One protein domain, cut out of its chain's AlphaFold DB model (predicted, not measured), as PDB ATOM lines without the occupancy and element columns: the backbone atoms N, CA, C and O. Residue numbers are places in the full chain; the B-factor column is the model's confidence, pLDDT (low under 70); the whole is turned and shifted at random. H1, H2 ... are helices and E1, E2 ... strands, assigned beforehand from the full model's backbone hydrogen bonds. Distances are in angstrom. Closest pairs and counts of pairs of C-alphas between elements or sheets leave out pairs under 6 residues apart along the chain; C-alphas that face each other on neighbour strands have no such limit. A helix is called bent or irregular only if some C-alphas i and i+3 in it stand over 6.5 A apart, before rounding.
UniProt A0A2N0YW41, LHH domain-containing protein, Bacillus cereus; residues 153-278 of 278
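AT A GLANCE: This is residues 153 to 278 of the 278 residues of the protein "LHH domain-containing protein" of Bacillus cereus (UniProt A0A2N0YW41). A strongly twisted sheet of four strands, E1, E4, E6 and E5, has the long helix H4 slanting over one face, while a long bent hairpin continues from E1 and E4 into E2 and E3, whose tip reaches round the first part of H4. The short helix H1 packs on H4 at residues 266 to 271, and H2 stands up from the opposite face of the sheet, over E5, with H3 near it and a long loop, residues 239 to 251, leading from H3 to H4. The printed part has 126 residues, in the order E1 E2 E3 E4 H1 E5 E6 H2 H3 H4; the larger sheet is mixed, the sheet E2 E3 antiparallel, and the class is mixed, helices and strands. The whole is compact, with a radius of gyration of the C-alphas of 14.9 A and spans of 40 by 36 by 27 A.

IN THESE COORDINATES: The larger sheet holds E1, residues 153 to 156, from C-alpha 153 at (166.397, 259.532, 340.202); E4, residues 171 to 176, 15.8 A; E6, residues 223 to 227, 12.9 A; and E5, residues 210 to 214, 13.0 A. E2 is residues 159 to 162 and E3 residues 165 to 168, each 10.0 A. H4, residues 252 to 274, is 33.6 A long and ends with C-alpha 274 at (170.630, 254.063, 357.261). H1 is residues 192 to 197, H2 residues 228 to 233 and H3 residues 235 to 238.

HOW THE PARTS SIT: E1 and E4 are antiparallel, with N 154 and O 173 at 2.9 A. E4 and E6 are parallel, with N 174 and O 223 at 2.8 A. E5 and E6 form a hairpin, with N 211 and O 226 at 2.8 A. E1 runs on into E2, and E3 into E4, each at 56 degrees. E2 and E3 form a hairpin, with N 160 and O 167 at 2.8 A. H4 is on the larger sheet, 7.2 A in height, over E4 and slantwise to it at 50 degrees on the local plane. The closest C-alphas of E2 and H4 are those of Val 162 and Val 253, 6.5 A apart. H1 touches H4, at its residues 266 to 271 alone, at a steep tilt of 66 degrees, opposite ways; the closest C-alphas, of Lys 197 and Arg 267, are 4.8 A apart. H2 stands up from the sheet on the opposite face from H4. H2 and H3 are close but not clearly touching, with the closest C-alphas, of His 231 and Leu 238, 7.5 A apart. In H1, H2 and H4 every O i to N i+4 pair is within hydrogen-bond range; H3 is too short for one.

THE WHOLE: The two C-alphas farthest apart, of Asn 244 and Leu 278, are 47.3 A apart. The printed part has no cut. The links E4 to H1, H1 to E5 and H3 to H4 are long. Residues 232 to 237, of which 235 to 237 belong to H3, stand free. The mean pLDDT of the printed part is 83.7; residues 215 to 218, 232 to 246 and 276 to 278 are under 70.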
ATOM      1  N   ASP A 153     165.115 258.976 340.599       80.56
ATOM      2  CA  ASP A 153     166.397 259.532 340.202       80.56
ATOM      3  C   ASP A 153     167.070 260.235 341.382       80.56
ATOM      4  O   ASP A 153     166.438 260.898 342.203       80.56
ATOM      5  N   VAL A 154     168.382 260.062 341.484       81.06
ATOM      6  CA  VAL A 154     169.216 260.766 342.453       81.06
ATOM      7  C   VAL A 154     170.486 261.257 341.785       81.06
ATOM      8  O   VAL A 154     171.011 260.616 340.874       81.06
ATOM      9  N   GLU A 155     171.024 262.361 342.287       85.12
ATOM     10  CA  GLU A 155     172.351 262.829 341.903       85.12
ATOM     11  C   GLU A 155     173.389 262.252 342.869       85.12
ATOM     12  O   GLU A 155     173.385 262.544 344.068       85.12
ATOM     13  N   TYR A 156     174.272 261.400 342.352       88.31
ATOM     14  CA  TYR A 156     175.464 260.971 343.070       88.31
ATOM     15  C   TYR A 156     176.586 261.959 342.767       88.31
ATOM     16  O   TYR A 156     176.911 262.187 341.603       88.31
ATOM     17  N   THR A 157     177.219 262.495 343.807       89.69
ATOM     18  CA  THR A 157     178.409 263.338 343.680       89.69
ATOM     19  C   THR A 157     179.612 262.653 344.308       89.69
ATOM     20  O   THR A 157     179.532 262.055 345.385       89.69
ATOM     21  N   GLY A 158     180.753 262.708 343.628       90.25
ATOM     22  CA  GLY A 158     181.984 262.156 344.171       90.25
ATOM     23  C   GLY A 158     183.143 262.185 343.194       90.25
ATOM     24  O   GLY A 158     182.971 262.319 341.990       90.25
ATOM     25  N   THR A 159     184.343 261.983 343.725       94.38
ATOM     26  CA  THR A 159     185.577 261.913 342.941       94.38
ATOM     27  C   THR A 159     186.310 260.601 343.199       94.38
ATOM     28  O   THR A 159     186.058 259.881 344.177       94.38
ATOM     29  N   THR A 160     187.231 260.237 342.311       94.62
ATOM     30  CA  THR A 160     188.143 259.112 342.508       94.62
ATOM     31  C   THR A 160     189.527 259.409 341.965       94.62
ATOM     32  O   THR A 160     189.668 260.243 341.087       94.62
ATOM     33  N   LYS A 161     190.549 258.719 342.480       95.19
ATOM     34  CA  LYS A 161     191.893 258.769 341.904       95.19
ATOM     35  C   LYS A 161     192.125 257.555 341.011       95.19
ATOM     36  O   LYS A 161     191.809 256.435 341.418       95.19
ATOM     37  N   VAL A 162     192.659 257.777 339.815       92.69
ATOM     38  CA  VAL A 162     193.156 256.731 338.909       92.69
ATOM     39  C   VAL A 162     194.528 257.187 338.431       92.69
ATOM     40  O   VAL A 162     194.646 258.293 337.923       92.69
ATOM     41  N   ASN A 163     195.564 256.376 338.654       92.56
ATOM     42  CA  ASN A 163     196.954 256.718 338.317       92.56
ATOM     43  C   ASN A 163     197.419 258.073 338.896       92.56
ATOM     44  O   ASN A 163     198.127 258.827 338.247       92.56
ATOM     45  N   GLY A 164     196.985 258.403 340.117       91.31
ATOM     46  CA  GLY A 164     197.322 259.667 340.788       91.31
ATOM     47  C   GLY A 164     196.428 260.856 340.415       91.31
ATOM     48  O   GLY A 164     196.279 261.767 341.230       91.31
ATOM     49  N   GLU A 165     195.747 260.815 339.269       94.00
ATOM     50  CA  GLU A 165     194.852 261.881 338.811       94.00
ATOM     51  C   GLU A 165     193.479 261.807 339.476       94.00
ATOM     52  O   GLU A 165     192.851 260.745 339.528       94.00
ATOM     53  N   VAL A 166     192.982 262.951 339.954       93.56
ATOM     54  CA  VAL A 166     191.615 263.086 340.472       93.56
ATOM     55  C   VAL A 166     190.643 263.197 339.302       93.56
ATOM     56  O   VAL A 166     190.805 264.037 338.423       93.56
ATOM     57  N   ARG A 167     189.607 262.362 339.316       90.50
ATOM     58  CA  ARG A 167     188.558 262.298 338.299       90.50
ATOM     59  C   ARG A 167     187.187 262.426 338.935       90.50
ATOM     60  O   ARG A 167     186.926 261.827 339.984       90.50
ATOM     61  N   ASP A 168     186.322 263.191 338.286       87.94
ATOM     62  CA  ASP A 168     184.923 263.307 338.673       87.94
ATOM     63  C   ASP A 168     184.165 262.028 338.295       87.94
ATOM     64  O   ASP A 168     184.272 261.514 337.180       87.94
ATOM     65  N   ILE A 169     183.424 261.487 339.257       89.94
ATOM     66  CA  ILE A 169     182.551 260.327 339.073       89.94
ATOM     67  C   ILE A 169     181.096 260.659 339.409       89.94
ATOM     68  O   ILE A 169     180.290 259.740 339.561       89.94
ATOM     69  N   SER A 170     180.755 261.941 339.502       84.62
ATOM     70  CA  SER A 170     179.393 262.417 339.702       84.62
ATOM     71  C   SER A 170     178.504 262.038 338.517       84.62
ATOM     72  O   SER A 170     178.949 262.048 337.368       84.62
ATOM     73  N   ARG A 171     177.267 261.614 338.799       87.75
ATOM     74  CA  ARG A 171     176.281 261.206 337.786       87.75
ATOM     75  C   ARG A 171     174.893 261.030 338.390       87.75
ATOM     76  O   ARG A 171     174.760 260.665 339.561       87.75
ATOM     77  N   ARG A 172     173.877 261.135 337.537       82.31
ATOM     78  CA  ARG A 172     172.518 260.713 337.863       82.31
ATOM     79  C   ARG A 172     172.413 259.194 337.920       82.31
ATOM     80  O   ARG A 172     172.939 258.491 337.051       82.31
ATOM     81  N   VAL A 173     171.702 258.683 338.920       81.50
ATOM     82  CA  VAL A 173     171.397 257.257 339.048       81.50
ATOM     83  C   VAL A 173     169.909 257.046 339.294       81.50
ATOM     84  O   VAL A 173     169.346 257.616 340.222       81.50
ATOM     85  N   PHE A 174     169.292 256.194 338.483       83.81
ATOM     86  CA  PHE A 174     167.932 255.709 338.667       83.81
ATOM     87  C   PHE A 174     167.972 254.509 339.616       83.81
ATOM     88  O   PHE A 174     168.362 253.403 339.237       83.81
ATOM     89  N   GLN A 175     167.631 254.774 340.873       86.94
ATOM     90  CA  GLN A 175     167.624 253.823 341.975       86.94
ATOM     91  C   GLN A 175     166.310 253.075 342.047       86.94
ATOM     92  O   GLN A 175     165.253 253.700 341.996       86.94
ATOM     93  N   ARG A 176     166.383 251.773 342.294       86.62
ATOM     94  CA  ARG A 176     165.220 250.979 342.658       86.62
ATOM     95  C   ARG A 176     164.743 251.321 344.061       86.62
ATOM     96  O   ARG A 176     165.539 251.583 344.973       86.62
ATOM     97  N   LEU A 177     163.426 251.304 344.212       84.06
ATOM     98  CA  LEU A 177     162.721 251.522 345.475       84.06
ATOM     99  C   LEU A 177     162.345 250.211 346.177       84.06
ATOM    100  O   LEU A 177     162.026 250.223 347.357       84.06
ATOM    101  N   ASP A 178     162.414 249.087 345.467       82.62
ATOM    102  CA  ASP A 178     161.890 247.778 345.864       82.62
ATOM    103  C   ASP A 178     162.992 246.739 346.148       82.62
ATOM    104  O   ASP A 178     162.797 245.531 346.000       82.62
ATOM    105  N   ILE A 179     164.178 247.207 346.548       87.19
ATOM    106  CA  ILE A 179     165.264 246.336 347.008       87.19
ATOM    107  C   ILE A 179     164.966 245.895 348.440       87.19
ATOM    108  O   ILE A 179     164.892 246.723 349.342       87.19
ATOM    109  N   ASP A 180     164.878 244.584 348.664       88.56
ATOM    110  CA  ASP A 180     164.855 244.018 350.014       88.56
ATOM    111  C   ASP A 180     166.251 244.130 350.648       88.56
ATOM    112  O   ASP A 180     167.174 243.399 350.285       88.56
ATOM    113  N   TYR A 181     166.423 245.066 351.582       91.62
ATOM    114  CA  TYR A 181     167.701 245.312 352.256       91.62
ATOM    115  C   TYR A 181     168.065 244.251 353.304       91.62
ATOM    116  O   TYR A 181     169.250 244.120 353.636       91.62
ATOM    117  N   MET A 182     167.087 243.477 353.783       93.25
ATOM    118  CA  MET A 182     167.264 242.446 354.811       93.25
ATOM    119  C   MET A 182     167.460 241.050 354.221       93.25
ATOM    120  O   MET A 182     167.912 240.152 354.934       93.25
ATOM    121  N   ARG A 183     167.219 240.871 352.915       91.31
ATOM    122  CA  ARG A 183     167.557 239.640 352.193       91.31
ATOM    123  C   ARG A 183     168.987 239.210 352.492       91.31
ATOM    124  O   ARG A 183     169.930 239.966 352.252       91.31
ATOM    125  N   ILE A 184     169.127 237.967 352.935       90.75
ATOM    126  CA  ILE A 184     170.413 237.321 353.180       90.75
ATOM    127  C   ILE A 184     170.910 236.699 351.878       90.75
ATOM    128  O   ILE A 184     170.211 235.907 351.243       90.75
ATOM    129  N   ASP A 185     172.131 237.042 351.483       91.62
ATOM    130  CA  ASP A 185     172.850 236.332 350.433       91.62
ATOM    131  C   ASP A 185     173.336 234.979 350.979       91.62
ATOM    132  O   ASP A 185     174.239 234.958 351.824       91.62
ATOM    133  N   PRO A 186     172.808 233.838 350.493       89.69
ATOM    134  CA  PRO A 186     173.179 232.520 351.006       89.69
ATOM    135  C   PRO A 186     174.663 232.194 350.794       89.69
ATOM    136  O   PRO A 186     175.199 231.330 351.480       89.69
ATOM    137  N   LYS A 187     175.352 232.879 349.869       93.12
ATOM    138  CA  LYS A 187     176.782 232.656 349.613       93.12
ATOM    139  C   LYS A 187     177.683 233.313 350.651       93.12
ATOM    140  O   LYS A 187     178.806 232.862 350.848       93.12
ATOM    141  N   THR A 188     177.240 234.414 351.253       93.88
ATOM    142  CA  THR A 188     178.076 235.221 352.154       93.88
ATOM    143  C   THR A 188     177.524 235.314 353.571       93.88
ATOM    144  O   THR A 188     178.247 235.759 354.458       93.88
ATOM    145  N   GLY A 189     176.261 234.930 353.784       96.00
ATOM    146  CA  GLY A 189     175.546 235.096 355.048       96.00
ATOM    147  C   GLY A 189     175.228 236.555 355.392       96.00
ATOM    148  O   GLY A 189     174.776 236.829 356.498       96.00
ATOM    149  N   MET A 190     175.479 237.499 354.479       96.06
ATOM    150  CA  MET A 190     175.281 238.932 354.713       96.06
ATOM    151  C   MET A 190     173.943 239.401 354.165       96.06
ATOM    152  O   MET A 190     173.506 238.941 353.109       96.06
ATOM    153  N   THR A 191     173.329 240.375 354.834       96.00
ATOM    154  CA  THR A 191     172.177 241.078 354.263       96.00
ATOM    155  C   THR A 191     172.598 241.971 353.096       96.00
ATOM    156  O   THR A 191     173.758 242.388 352.985       96.00
ATOM    157  N   ASN A 192     171.648 242.339 352.243       95.69
ATOM    158  CA  ASN A 192     171.873 243.312 351.177       95.69
ATOM    159  C   ASN A 192     172.424 244.648 351.691       95.69
ATOM    160  O   ASN A 192     173.362 245.191 351.101       95.69
ATOM    161  N   LEU A 193     171.927 245.146 352.827       95.31
ATOM    162  CA  LEU A 193     172.471 246.350 353.457       95.31
ATOM    163  C   LEU A 193     173.945 246.171 353.856       95.31
ATOM    164  O   LEU A 193     174.771 247.054 353.611       95.31
ATOM    165  N   GLN A 194     174.312 245.018 354.422       96.44
ATOM    166  CA  GLN A 194     175.698 244.711 354.786       96.44
ATOM    167  C   GLN A 194     176.611 244.587 353.556       96.44
ATOM    168  O   GLN A 194     177.743 245.083 353.577       96.44
ATOM    169  N   LEU A 195     176.127 243.989 352.462       97.69
ATOM    170  CA  LEU A 195     176.840 243.954 351.180       97.69
ATOM    171  C   LEU A 195     177.108 245.374 350.666       97.69
ATOM    172  O   LEU A 195     178.252 245.714 350.346       97.69
ATOM    173  N   MET A 196     176.086 246.227 350.671       97.62
ATOM    174  CA  MET A 196     176.186 247.617 350.228       97.62
ATOM    175  C   MET A 196     177.147 248.438 351.096       97.62
ATOM    176  O   MET A 196     177.981 249.165 350.554       97.62
ATOM    177  N   LYS A 197     177.145 248.252 352.425       96.75
ATOM    178  CA  LYS A 197     178.127 248.861 353.351       96.75
ATOM    179  C   LYS A 197     179.573 248.469 353.024       96.75
ATOM    180  O   LYS A 197     180.487 249.271 353.203       96.75
ATOM    181  N   LYS A 198     179.789 247.277 352.458       97.25
ATOM    182  CA  LYS A 198     181.095 246.824 351.943       97.25
ATOM    183  C   LYS A 198     181.380 247.279 350.505       97.25
ATOM    184  O   LYS A 198     182.455 247.013 349.974       97.25
ATOM    185  N   GLY A 199     180.464 248.012 349.875       96.94
ATOM    186  CA  GLY A 199     180.575 248.467 348.489       96.94
ATOM    187  C   GLY A 199     180.295 247.375 347.463       96.94
ATOM    188  O   GLY A 199     180.790 247.453 346.338       96.94
ATOM    189  N   ARG A 200     179.553 246.337 347.857       97.69
ATOM    190  CA  ARG A 200     179.098 245.256 346.981       97.69
ATOM    191  C   ARG A 200     177.651 245.513 346.574       97.69
ATOM    192  O   ARG A 200     176.894 246.135 347.313       97.69
ATOM    193  N   ALA A 201     177.291 245.033 345.390       97.31
ATOM    194  CA  ALA A 201     175.918 245.103 344.920       97.31
ATOM    195  C   ALA A 201     174.995 244.251 345.810       97.31
ATOM    196  O   ALA A 201     175.407 243.155 346.207       97.31
ATOM    197  N   PRO A 202     173.770 244.716 346.095       97.19
ATOM    198  CA  PRO A 202     172.745 243.880 346.700       97.19
ATOM    199  C   PRO A 202     172.285 242.788 345.719       97.19
ATOM    200  O   PRO A 202     172.454 242.897 344.500       97.19
ATOM    201  N   ILE A 203     171.696 241.731 346.262       95.50
ATOM    202  CA  ILE A 203     171.135 240.585 345.555       95.50
ATOM    203  C   ILE A 203     169.635 240.790 345.343       95.50
ATOM    204  O   ILE A 203     168.889 241.087 346.275       95.50
ATOM    205  N   TRP A 204     169.188 240.610 344.108       91.50
ATOM    206  CA  TRP A 204     167.794 240.660 343.704       91.50
ATOM    207  C   TRP A 204     167.023 239.399 344.136       91.50
ATOM    208  O   TRP A 204     167.604 238.393 344.549       91.50
ATOM    209  N   GLN A 205     165.692 239.444 344.050       87.38
ATOM    210  CA  GLN A 205     164.797 238.369 344.504       87.38
ATOM    211  C   GLN A 205     165.085 237.024 343.811       87.38
ATOM    212  O   GLN A 205     165.012 235.971 344.444       87.38
ATOM    213  N   ASP A 206     165.513 237.071 342.549       81.75
ATOM    214  CA  ASP A 206     165.912 235.907 341.745       81.75
ATOM    215  C   ASP A 206     167.342 235.400 342.018       81.75
ATOM    216  O   ASP A 206     167.811 234.471 341.364       81.75
ATOM    217  N   GLY A 207     168.055 236.006 342.973       87.94
ATOM    218  CA  GLY A 207     169.418 235.626 343.338       87.94
ATOM    219  C   GLY A 207     170.523 236.246 342.475       87.94
ATOM    220  O   GLY A 207     171.700 236.019 342.761       87.94
ATOM    221  N   THR A 208     170.193 237.041 341.454       90.12
ATOM    222  CA  THR A 208     171.189 237.796 340.678       90.12
ATOM    223  C   THR A 208     171.615 239.069 341.404       90.12
ATOM    224  O   THR A 208     170.869 239.616 342.206       90.12
ATOM    225  N   ALA A 209     172.828 239.563 341.158       95.25
ATOM    226  CA  ALA A 209     173.230 240.863 341.692       95.25
ATOM    227  C   ALA A 209     172.503 241.996 340.950       95.25
ATOM    228  O   ALA A 209     172.240 241.889 339.752       95.25
ATOM    229  N   ILE A 210     172.227 243.098 341.644       92.56
ATOM    230  CA  ILE A 210     171.796 244.336 340.995       92.56
ATOM    231  C   ILE A 210     173.016 245.015 340.371       92.56
ATOM    232  O   ILE A 210     174.002 245.336 341.037       92.56
ATOM    233  N   GLU A 211     172.959 245.239 339.070       91.56
ATOM    234  CA  GLU A 211     174.015 245.863 338.292       91.56
ATOM    235  C   GLU A 211     173.750 247.353 338.070       91.56
ATOM    236  O   GLU A 211     172.610 247.803 338.032       91.56
ATOM    237  N   LEU A 212     174.825 248.130 337.910       91.75
ATOM    238  CA  LEU A 212     174.749 249.535 337.507       91.75
ATOM    239  C   LEU A 212     174.963 249.614 336.000       91.75
ATOM    240  O   LEU A 212     176.099 249.486 335.532       91.75
ATOM    241  N   HIS A 213     173.876 249.783 335.257       83.69
ATOM    242  CA  HIS A 213     173.884 249.815 333.803       83.69
ATOM    243  C   HIS A 213     173.901 251.254 333.281       83.69
ATOM    244  O   HIS A 213     173.068 252.068 333.675       83.69
ATOM    245  N   HIS A 214     174.823 251.569 332.371       76.69
ATOM    246  CA  HIS A 214     174.847 252.862 331.688       76.69
ATOM    247  C   HIS A 214     173.691 252.983 330.703       76.69
ATOM    248  O   HIS A 214     173.542 252.130 329.839       76.69
ATOM    249  N   LEU A 215     172.960 254.096 330.727       64.56
ATOM    250  CA  LEU A 215     171.872 254.320 329.764       64.56
ATOM    251  C   LEU A 215     172.367 254.554 328.328       64.56
ATOM    252  O   LEU A 215     171.706 254.168 327.371       64.56
ATOM    253  N   ILE A 216     173.535 255.187 328.181       59.19
ATOM    254  CA  ILE A 216     174.127 255.548 326.878       59.19
ATOM    255  C   ILE A 216     175.552 255.012 326.701       59.19
ATOM    256  O   ILE A 216     176.286 255.476 325.834       59.19
ATOM    257  N   GLN A 217     175.964 254.070 327.556       64.44
ATOM    258  CA  GLN A 217     177.245 253.356 327.460       64.44
ATOM    259  C   GLN A 217     178.512 254.249 327.469       64.44
ATOM    260  O   GLN A 217     179.574 253.836 327.003       64.44
ATOM    261  N   ARG A 218     178.426 255.464 328.036       65.88
ATOM    262  CA  ARG A 218     179.552 256.398 328.244       65.88
ATOM    263  C   ARG A 218     179.947 256.465 329.716       65.88
ATOM    264  O   ARG A 218     179.069 256.545 330.567       65.88
ATOM    265  N   GLU A 219     181.245 256.512 330.009       74.31
ATOM    266  CA  GLU A 219     181.773 256.674 331.371       74.31
ATOM    267  C   GLU A 219     182.581 257.987 331.487       74.31
ATOM    268  O   GLU A 219     183.520 258.169 330.712       74.31
ATOM    269  N   PRO A 220     182.259 258.887 332.440       75.81
ATOM    270  CA  PRO A 220     181.091 258.852 333.327       75.81
ATOM    271  C   PRO A 220     179.781 259.126 332.564       75.81
ATOM    272  O   PRO A 220     179.768 259.821 331.550       75.81
ATOM    273  N   GLY A 221     178.674 258.570 333.057       72.62
ATOM    274  CA  GLY A 221     177.350 258.755 332.463       72.62
ATOM    275  C   GLY A 221     176.230 258.218 333.351       72.62
ATOM    276  O   GLY A 221     176.488 257.460 334.288       72.62
ATOM    277  N   SER A 222     174.994 258.628 333.057       77.56
ATOM    278  CA  SER A 222     173.795 258.262 333.818       77.56
ATOM    279  C   SER A 222     173.586 256.746 333.893       77.56
ATOM    280  O   SER A 222     173.796 256.023 332.912       77.56
ATOM    281  N   MET A 223     173.159 256.273 335.066       81.88
ATOM    282  CA  MET A 223     173.065 254.847 335.405       81.88
ATOM    283  C   MET A 223     171.665 254.438 335.833       81.88
ATOM    284  O   MET A 223     170.947 255.235 336.425       81.88
ATOM    285  N   VAL A 224     171.335 253.163 335.660       83.81
ATOM    286  CA  VAL A 224     170.159 252.527 336.258       83.81
ATOM    287  C   VAL A 224     170.560 251.272 337.032       83.81
ATOM    288  O   VAL A 224     171.427 250.514 336.593       83.81
ATOM    289  N   GLU A 225     169.953 251.073 338.201       87.88
ATOM    290  CA  GLU A 225     170.040 249.827 338.968       87.88
ATOM    291  C   GLU A 225     169.171 248.749 338.300       87.88
ATOM    292  O   GLU A 225     167.950 248.863 338.277       87.88
ATOM    293  N   LEU A 226     169.780 247.691 337.761       83.25
ATOM    294  CA  LEU A 226     169.085 246.653 336.993       83.25
ATOM    295  C   LEU A 226     169.502 245.250 337.465       83.25
ATOM    296  O   LEU A 226     170.699 244.978 337.519       83.25
ATOM    297  N   PRO A 227     168.574 244.327 337.778       84.00
ATOM    298  CA  PRO A 227     168.926 242.937 338.072       84.00
ATOM    299  C   PRO A 227     169.712 242.280 336.934       84.00
ATOM    300  O   PRO A 227     169.390 242.472 335.760       84.00
ATOM    301  N   GLY A 228     170.706 241.457 337.272       76.81
ATOM    302  CA  GLY A 228     171.524 240.753 336.279       76.81
ATOM    303  C   GLY A 228     170.712 239.837 335.352       76.81
ATOM    304  O   GLY A 228     171.049 239.682 334.178       76.81
ATOM    305  N   SER A 229     169.603 239.272 335.833       71.88
ATOM    306  CA  SER A 229     168.655 238.504 335.010       71.88
ATOM    307  C   SER A 229     168.040 239.347 333.891       71.88
ATOM    308  O   SER A 229     168.100 238.958 332.725       71.88
ATOM    309  N   MET A 230     167.535 240.536 334.227       70.06
ATOM    310  CA  MET A 230     166.967 241.494 333.278       70.06
ATOM    311  C   MET A 230     168.039 242.048 332.338       70.06
ATOM    312  O   MET A 230     167.801 242.206 331.143       70.06
ATOM    313  N   HIS A 231     169.246 242.306 332.849       74.88
ATOM    314  CA  HIS A 231     170.371 242.732 332.015       74.88
ATOM    315  C   HIS A 231     170.713 241.696 330.940       74.88
ATOM    316  O   HIS A 231     170.950 242.054 329.785       74.88
ATOM    317  N   LYS A 232     170.682 240.409 331.304       68.81
ATOM    318  CA  LYS A 232     170.900 239.290 330.384       68.81
ATOM    319  C   LYS A 232     169.755 239.138 329.386       68.81
ATOM    320  O   LYS A 232     170.012 238.963 328.197       68.81
ATOM    321  N   GLU A 233     168.513 239.203 329.852       59.84
ATOM    322  CA  GLU A 233     167.325 239.048 329.010       59.84
ATOM    323  C   GLU A 233     167.243 240.144 327.939       59.84
ATOM    324  O   GLU A 233     167.050 239.855 326.756       59.84
ATOM    325  N   TYR A 234     167.494 241.399 328.325       62.00
ATOM    326  CA  TYR A 234     167.398 242.556 327.431       62.00
ATOM    327  C   TYR A 234     168.737 242.992 326.836       62.00
ATOM    328  O   TYR A 234     168.834 244.080 326.267       62.00
ATOM    329  N   TYR A 235     169.764 242.139 326.899       64.44
ATOM    330  CA  TYR A 235     171.131 242.445 326.467       64.44
ATOM    331  C   TYR A 235     171.197 243.137 325.094       64.44
ATOM    332  O   TYR A 235     171.851 244.167 324.947       64.44
ATOM    333  N   LYS A 236     170.475 242.619 324.089       60.22
ATOM    334  CA  LYS A 236     170.485 243.171 322.718       60.22
ATOM    335  C   LYS A 236     169.965 244.608 322.645       60.22
ATOM    336  O   LYS A 236     170.456 245.391 321.842       60.22
ATOM    337  N   ILE A 237     168.971 244.940 323.466       60.28
ATOM    338  CA  ILE A 237     168.362 246.275 323.512       60.28
ATOM    339  C   ILE A 237     169.291 247.228 324.269       60.28
ATOM    340  O   ILE A 237     169.535 248.345 323.824       60.28
ATOM    341  N   LEU A 238     169.850 246.758 325.382       57.34
ATOM    342  CA  LEU A 238     170.695 247.544 326.280       57.34
ATOM    343  C   LEU A 238     172.083 247.862 325.698       57.34
ATOM    344  O   LEU A 238     172.675 248.887 326.029       57.34
ATOM    345  N   HIS A 239     172.608 247.007 324.815       67.06
ATOM    346  CA  HIS A 239     173.927 247.182 324.187       67.06
ATOM    347  C   HIS A 239     173.867 247.491 322.686       67.06
ATOM    348  O   HIS A 239     174.901 247.529 322.031       67.06
ATOM    349  N   GLY A 240     172.683 247.768 322.132       54.41
ATOM    350  CA  GLY A 240     172.510 248.050 320.700       54.41
ATOM    351  C   GLY A 240     173.058 249.404 320.221       54.41
ATOM    352  O   GLY A 240     173.014 249.679 319.027       54.41
ATOM    353  N   LEU A 241     173.544 250.255 321.134       50.44
ATOM    354  CA  LEU A 241     174.011 251.621 320.848       50.44
ATOM    355  C   LEU A 241     175.532 251.752 320.679       50.44
ATOM    356  O   LEU A 241     176.002 252.830 320.322       50.44
ATOM    357  N   VAL A 242     176.306 250.701 320.960       49.88
ATOM    358  CA  VAL A 242     177.773 250.741 320.881       49.88
ATOM    359  C   VAL A 242     178.248 249.759 319.825       49.88
ATOM    360  O   VAL A 242     177.957 248.568 319.902       49.88
ATOM    361  N   GLU A 243     178.991 250.266 318.845       47.56
ATOM    362  CA  GLU A 243     179.683 249.436 317.861       47.56
ATOM    363  C   GLU A 243     180.733 248.546 318.541       47.56
ATOM    364  O   GLU A 243     181.325 248.908 319.566       47.56
ATOM    365  N   ASN A 244     180.984 247.368 317.966       48.50
ATOM    366  CA  ASN A 244     181.986 246.431 318.473       48.50
ATOM    367  C   ASN A 244     183.342 247.139 318.669       48.50
ATOM    368  O   ASN A 244     183.929 247.634 317.715       48.50
ATOM    369  N   GLY A 245     183.838 247.175 319.912       52.72
ATOM    370  CA  GLY A 245     185.129 247.781 320.272       52.72
ATOM    371  C   GLY A 245     185.055 249.151 320.961       52.72
ATOM    372  O   GLY A 245     186.004 249.519 321.649       52.72
ATOM    373  N   GLY A 246     183.921 249.860 320.897       59.25
ATOM    374  CA  GLY A 246     183.737 251.190 321.506       59.25
ATOM    375  C   GLY A 246     183.412 251.196 323.007       59.25
ATOM    376  O   GLY A 246     182.973 252.212 323.543       59.25
ATOM    377  N   SER A 247     183.563 250.063 323.702       73.12
ATOM    378  CA  SER A 247     183.235 249.978 325.128       73.12
ATOM    379  C   SER A 247     184.271 250.715 325.971       73.12
ATOM    380  O   SER A 247     185.463 250.430 325.870       73.12
ATOM    381  N   PHE A 248     183.819 251.550 326.914       76.12
ATOM    382  CA  PHE A 248     184.693 252.175 327.920       76.12
ATOM    383  C   PHE A 248     185.527 251.147 328.708       76.12
ATOM    384  O   PHE A 248     186.543 251.494 329.299       76.12
ATOM    385  N   ARG A 249     185.106 249.874 328.729       80.19
ATOM    386  CA  ARG A 249     185.826 248.779 329.390       80.19
ATOM    387  C   ARG A 249     187.168 248.442 328.738       80.19
ATOM    388  O   ARG A 249     187.988 247.805 329.394       80.19
ATOM    389  N   ASN A 250     187.375 248.852 327.487       83.69
ATOM    390  CA  ASN A 250     188.635 248.660 326.770       83.69
ATOM    391  C   ASN A 250     189.692 249.699 327.172       83.69
ATOM    392  O   ASN A 250     190.880 249.459 326.986       83.69
ATOM    393  N   ASP A 251     189.276 250.820 327.766       87.38
ATOM    394  CA  ASP A 251     190.182 251.810 328.337       87.38
ATOM    395  C   ASP A 251     190.452 251.457 329.817       87.38
ATOM    396  O   ASP A 251     189.515 251.403 330.625       87.38
ATOM    397  N   PRO A 252     191.713 251.201 330.218       91.12
ATOM    398  CA  PRO A 252     192.039 250.785 331.581       91.12
ATOM    399  C   PRO A 252     191.726 251.867 332.623       91.12
ATOM    400  O   PRO A 252     191.351 251.539 333.754       91.12
ATOM    401  N   VAL A 253     191.832 253.145 332.255       91.25
ATOM    402  CA  VAL A 253     191.530 254.280 333.130       91.25
ATOM    403  C   VAL A 253     190.025 254.381 333.344       91.25
ATOM    404  O   VAL A 253     189.581 254.443 334.493       91.25
ATOM    405  N   LEU A 254     189.227 254.324 332.273       88.19
ATOM    406  CA  LEU A 254     187.764 254.384 332.369       88.19
ATOM    407  C   LEU A 254     187.183 253.147 333.058       88.19
ATOM    408  O   LEU A 254     186.289 253.269 333.900       88.19
ATOM    409  N   LYS A 255     187.727 251.957 332.780       91.50
ATOM    410  CA  LYS A 255     187.374 250.729 333.499       91.50
ATOM    411  C   LYS A 255     187.622 250.887 334.999       91.50
ATOM    412  O   LYS A 255     186.710 250.655 335.795       91.50
ATOM    413  N   LYS A 256     188.821 251.332 335.393       94.44
ATOM    414  CA  LYS A 256     189.167 251.520 336.808       94.44
ATOM    415  C   LYS A 256     188.317 252.605 337.465       94.44
ATOM    416  O   LYS A 256     187.897 252.451 338.614       94.44
ATOM    417  N   GLN A 257     188.033 253.690 336.746       92.62
ATOM    418  CA  GLN A 257     187.136 254.751 337.196       92.62
ATOM    419  C   GLN A 257     185.738 254.201 337.507       92.62
ATOM    420  O   GLN A 257     185.212 254.455 338.592       92.62
ATOM    421  N   TYR A 258     185.169 253.402 336.603       93.62
ATOM    422  CA  TYR A 258     183.857 252.787 336.789       93.62
ATOM    423  C   TYR A 258     183.841 251.774 337.945       93.62
ATOM    424  O   TYR A 258     182.918 251.786 338.759       93.62
ATOM    425  N   GLU A 259     184.865 250.927 338.080       94.94
ATOM    426  CA  GLU A 259     184.987 249.991 339.210       94.94
ATOM    427  C   GLU A 259     185.034 250.723 340.560       94.94
ATOM    428  O   GLU A 259     184.329 250.356 341.507       94.94
ATOM    429  N   ASN A 260     185.812 251.807 340.628       95.62
ATOM    430  CA  ASN A 260     185.877 252.671 341.801       95.62
ATOM    431  C   ASN A 260     184.516 253.316 342.100       95.62
ATOM    432  O   ASN A 260     184.090 253.337 343.260       95.62
ATOM    433  N   PHE A 261     183.829 253.818 341.067       96.31
ATOM    434  CA  PHE A 261     182.479 254.360 341.192       96.31
ATOM    435  C   PHE A 261     181.512 253.320 341.758       96.31
ATOM    436  O   PHE A 261     180.889 253.605 342.772       96.31
ATOM    437  N   ARG A 262     181.431 252.109 341.185       97.00
ATOM    438  CA  ARG A 262     180.506 251.052 341.646       97.00
ATOM    439  C   ARG A 262     180.623 250.819 343.147       97.00
ATOM    440  O   ARG A 262     179.628 250.807 343.866       97.00
ATOM    441  N   SER A 263     181.853 250.651 343.628       97.31
ATOM    442  CA  SER A 263     182.095 250.349 345.037       97.31
ATOM    443  C   SER A 263     181.740 251.527 345.953       97.31
ATOM    444  O   SER A 263     181.156 251.337 347.021       97.31
ATOM    445  N   LYS A 264     182.059 252.761 345.539       98.00
ATOM    446  CA  LYS A 264     181.704 253.983 346.283       98.00
ATOM    447  C   LYS A 264     180.201 254.247 346.282       98.00
ATOM    448  O   LYS A 264     179.653 254.580 347.329       98.00
ATOM    449  N   TYR A 265     179.552 254.037 345.143       97.94
ATOM    450  CA  TYR A 265     178.119 254.189 344.963       97.94
ATOM    451  C   TYR A 265     177.342 253.296 345.925       97.94
ATOM    452  O   TYR A 265     176.500 253.799 346.656       97.94
ATOM    453  N   TRP A 266     177.661 252.000 346.008       98.06
ATOM    454  CA  TRP A 266     176.938 251.096 346.909       98.06
ATOM    455  C   TRP A 266     177.117 251.461 348.386       98.06
ATOM    456  O   TRP A 266     176.144 251.449 349.140       98.06
ATOM    457  N   ARG A 267     178.322 251.890 348.788       98.06
ATOM    458  CA  ARG A 267     178.556 252.419 350.144       98.06
ATOM    459  C   ARG A 267     177.739 253.675 350.417       98.06
ATOM    460  O   ARG A 267     177.203 253.837 351.508       98.06
ATOM    461  N   TRP A 268     177.657 254.571 349.440       97.50
ATOM    462  CA  TRP A 268     176.850 255.779 349.540       97.50
ATOM    463  C   TRP A 268     175.353 255.458 349.597       97.50
ATOM    464  O   TRP A 268     174.664 255.984 350.467       97.50
ATOM    465  N   ARG A 269     174.870 254.535 348.758       96.12
ATOM    466  CA  ARG A 269     173.484 254.052 348.756       96.12
ATOM    467  C   ARG A 269     173.106 253.488 350.122       96.12
ATOM    468  O   ARG A 269     172.080 253.885 350.651       96.12
ATOM    469  N   ALA A 270     173.952 252.649 350.729       95.69
ATOM    470  CA  ALA A 270     173.729 252.134 352.085       95.69
ATOM    471  C   ALA A 270     173.543 253.252 353.123       95.69
ATOM    472  O   ALA A 270     172.604 253.200 353.908       95.69
ATOM    473  N   LYS A 271     174.375 254.301 353.080       94.12
ATOM    474  CA  LYS A 271     174.242 255.453 353.992       94.12
ATOM    475  C   LYS A 271     172.930 256.218 353.811       94.12
ATOM    476  O   LYS A 271     172.485 256.864 354.750       94.12
ATOM    477  N   GLN A 272     172.342 256.210 352.614       89.75
ATOM    478  CA  GLN A 272     171.031 256.827 352.395       89.75
ATOM    479  C   GLN A 272     169.904 256.027 353.041       89.75
ATOM    480  O   GLN A 272     168.925 256.627 353.464       89.75
ATOM    481  N   ILE A 273     170.044 254.700 353.098       87.19
ATOM    482  CA  ILE A 273     169.068 253.821 353.745       87.19
ATOM    483  C   ILE A 273     169.182 253.943 355.263       87.19
ATOM    484  O   ILE A 273     168.184 254.239 355.903       87.19
ATOM    485  N   ASP A 274     170.400 253.879 355.816       79.62
ATOM    486  CA  ASP A 274     170.630 254.063 357.261       79.62
ATOM    487  C   ASP A 274     170.061 255.402 357.783       79.62
ATOM    488  O   ASP A 274     169.609 255.486 358.917       79.62
ATOM    489  N   LYS A 275     170.089 256.467 356.966       74.44
ATOM    490  CA  LYS A 275     169.536 257.786 357.325       74.44
ATOM    491  C   LYS A 275     168.016 257.890 357.206       74.44
ATOM    492  O   LYS A 275     167.463 258.853 357.714       74.44
ATOM    493  N   ALA A 276     167.377 256.992 356.465       61.34
ATOM    494  CA  ALA A 276     165.930 256.982 356.276       61.34
ATOM    495  C   ALA A 276     165.209 256.100 357.313       61.34
ATOM    496  O   ALA A 276     163.991 256.181 357.425       61.34
ATOM    497  N   GLU A 277     165.954 255.260 358.041       54.16
ATOM    498  CA  GLU A 277     165.461 254.405 359.133       54.16
ATOM    499  C   GLU A 277     165.683 255.017 360.540       54.16
ATOM    500  O   GLU A 277     165.392 254.363 361.540       54.16
ATOM    501  N   LEU A 278     166.188 256.259 360.614       40.19
ATOM    502  CA  LEU A 278     166.335 257.089 361.824       40.19
ATOM    503  C   LEU A 278     165.311 258.227 361.814       40.19
ATOM    504  O   LEU A 278     164.808 258.558 362.909       40.19
TER     505      LEU A 278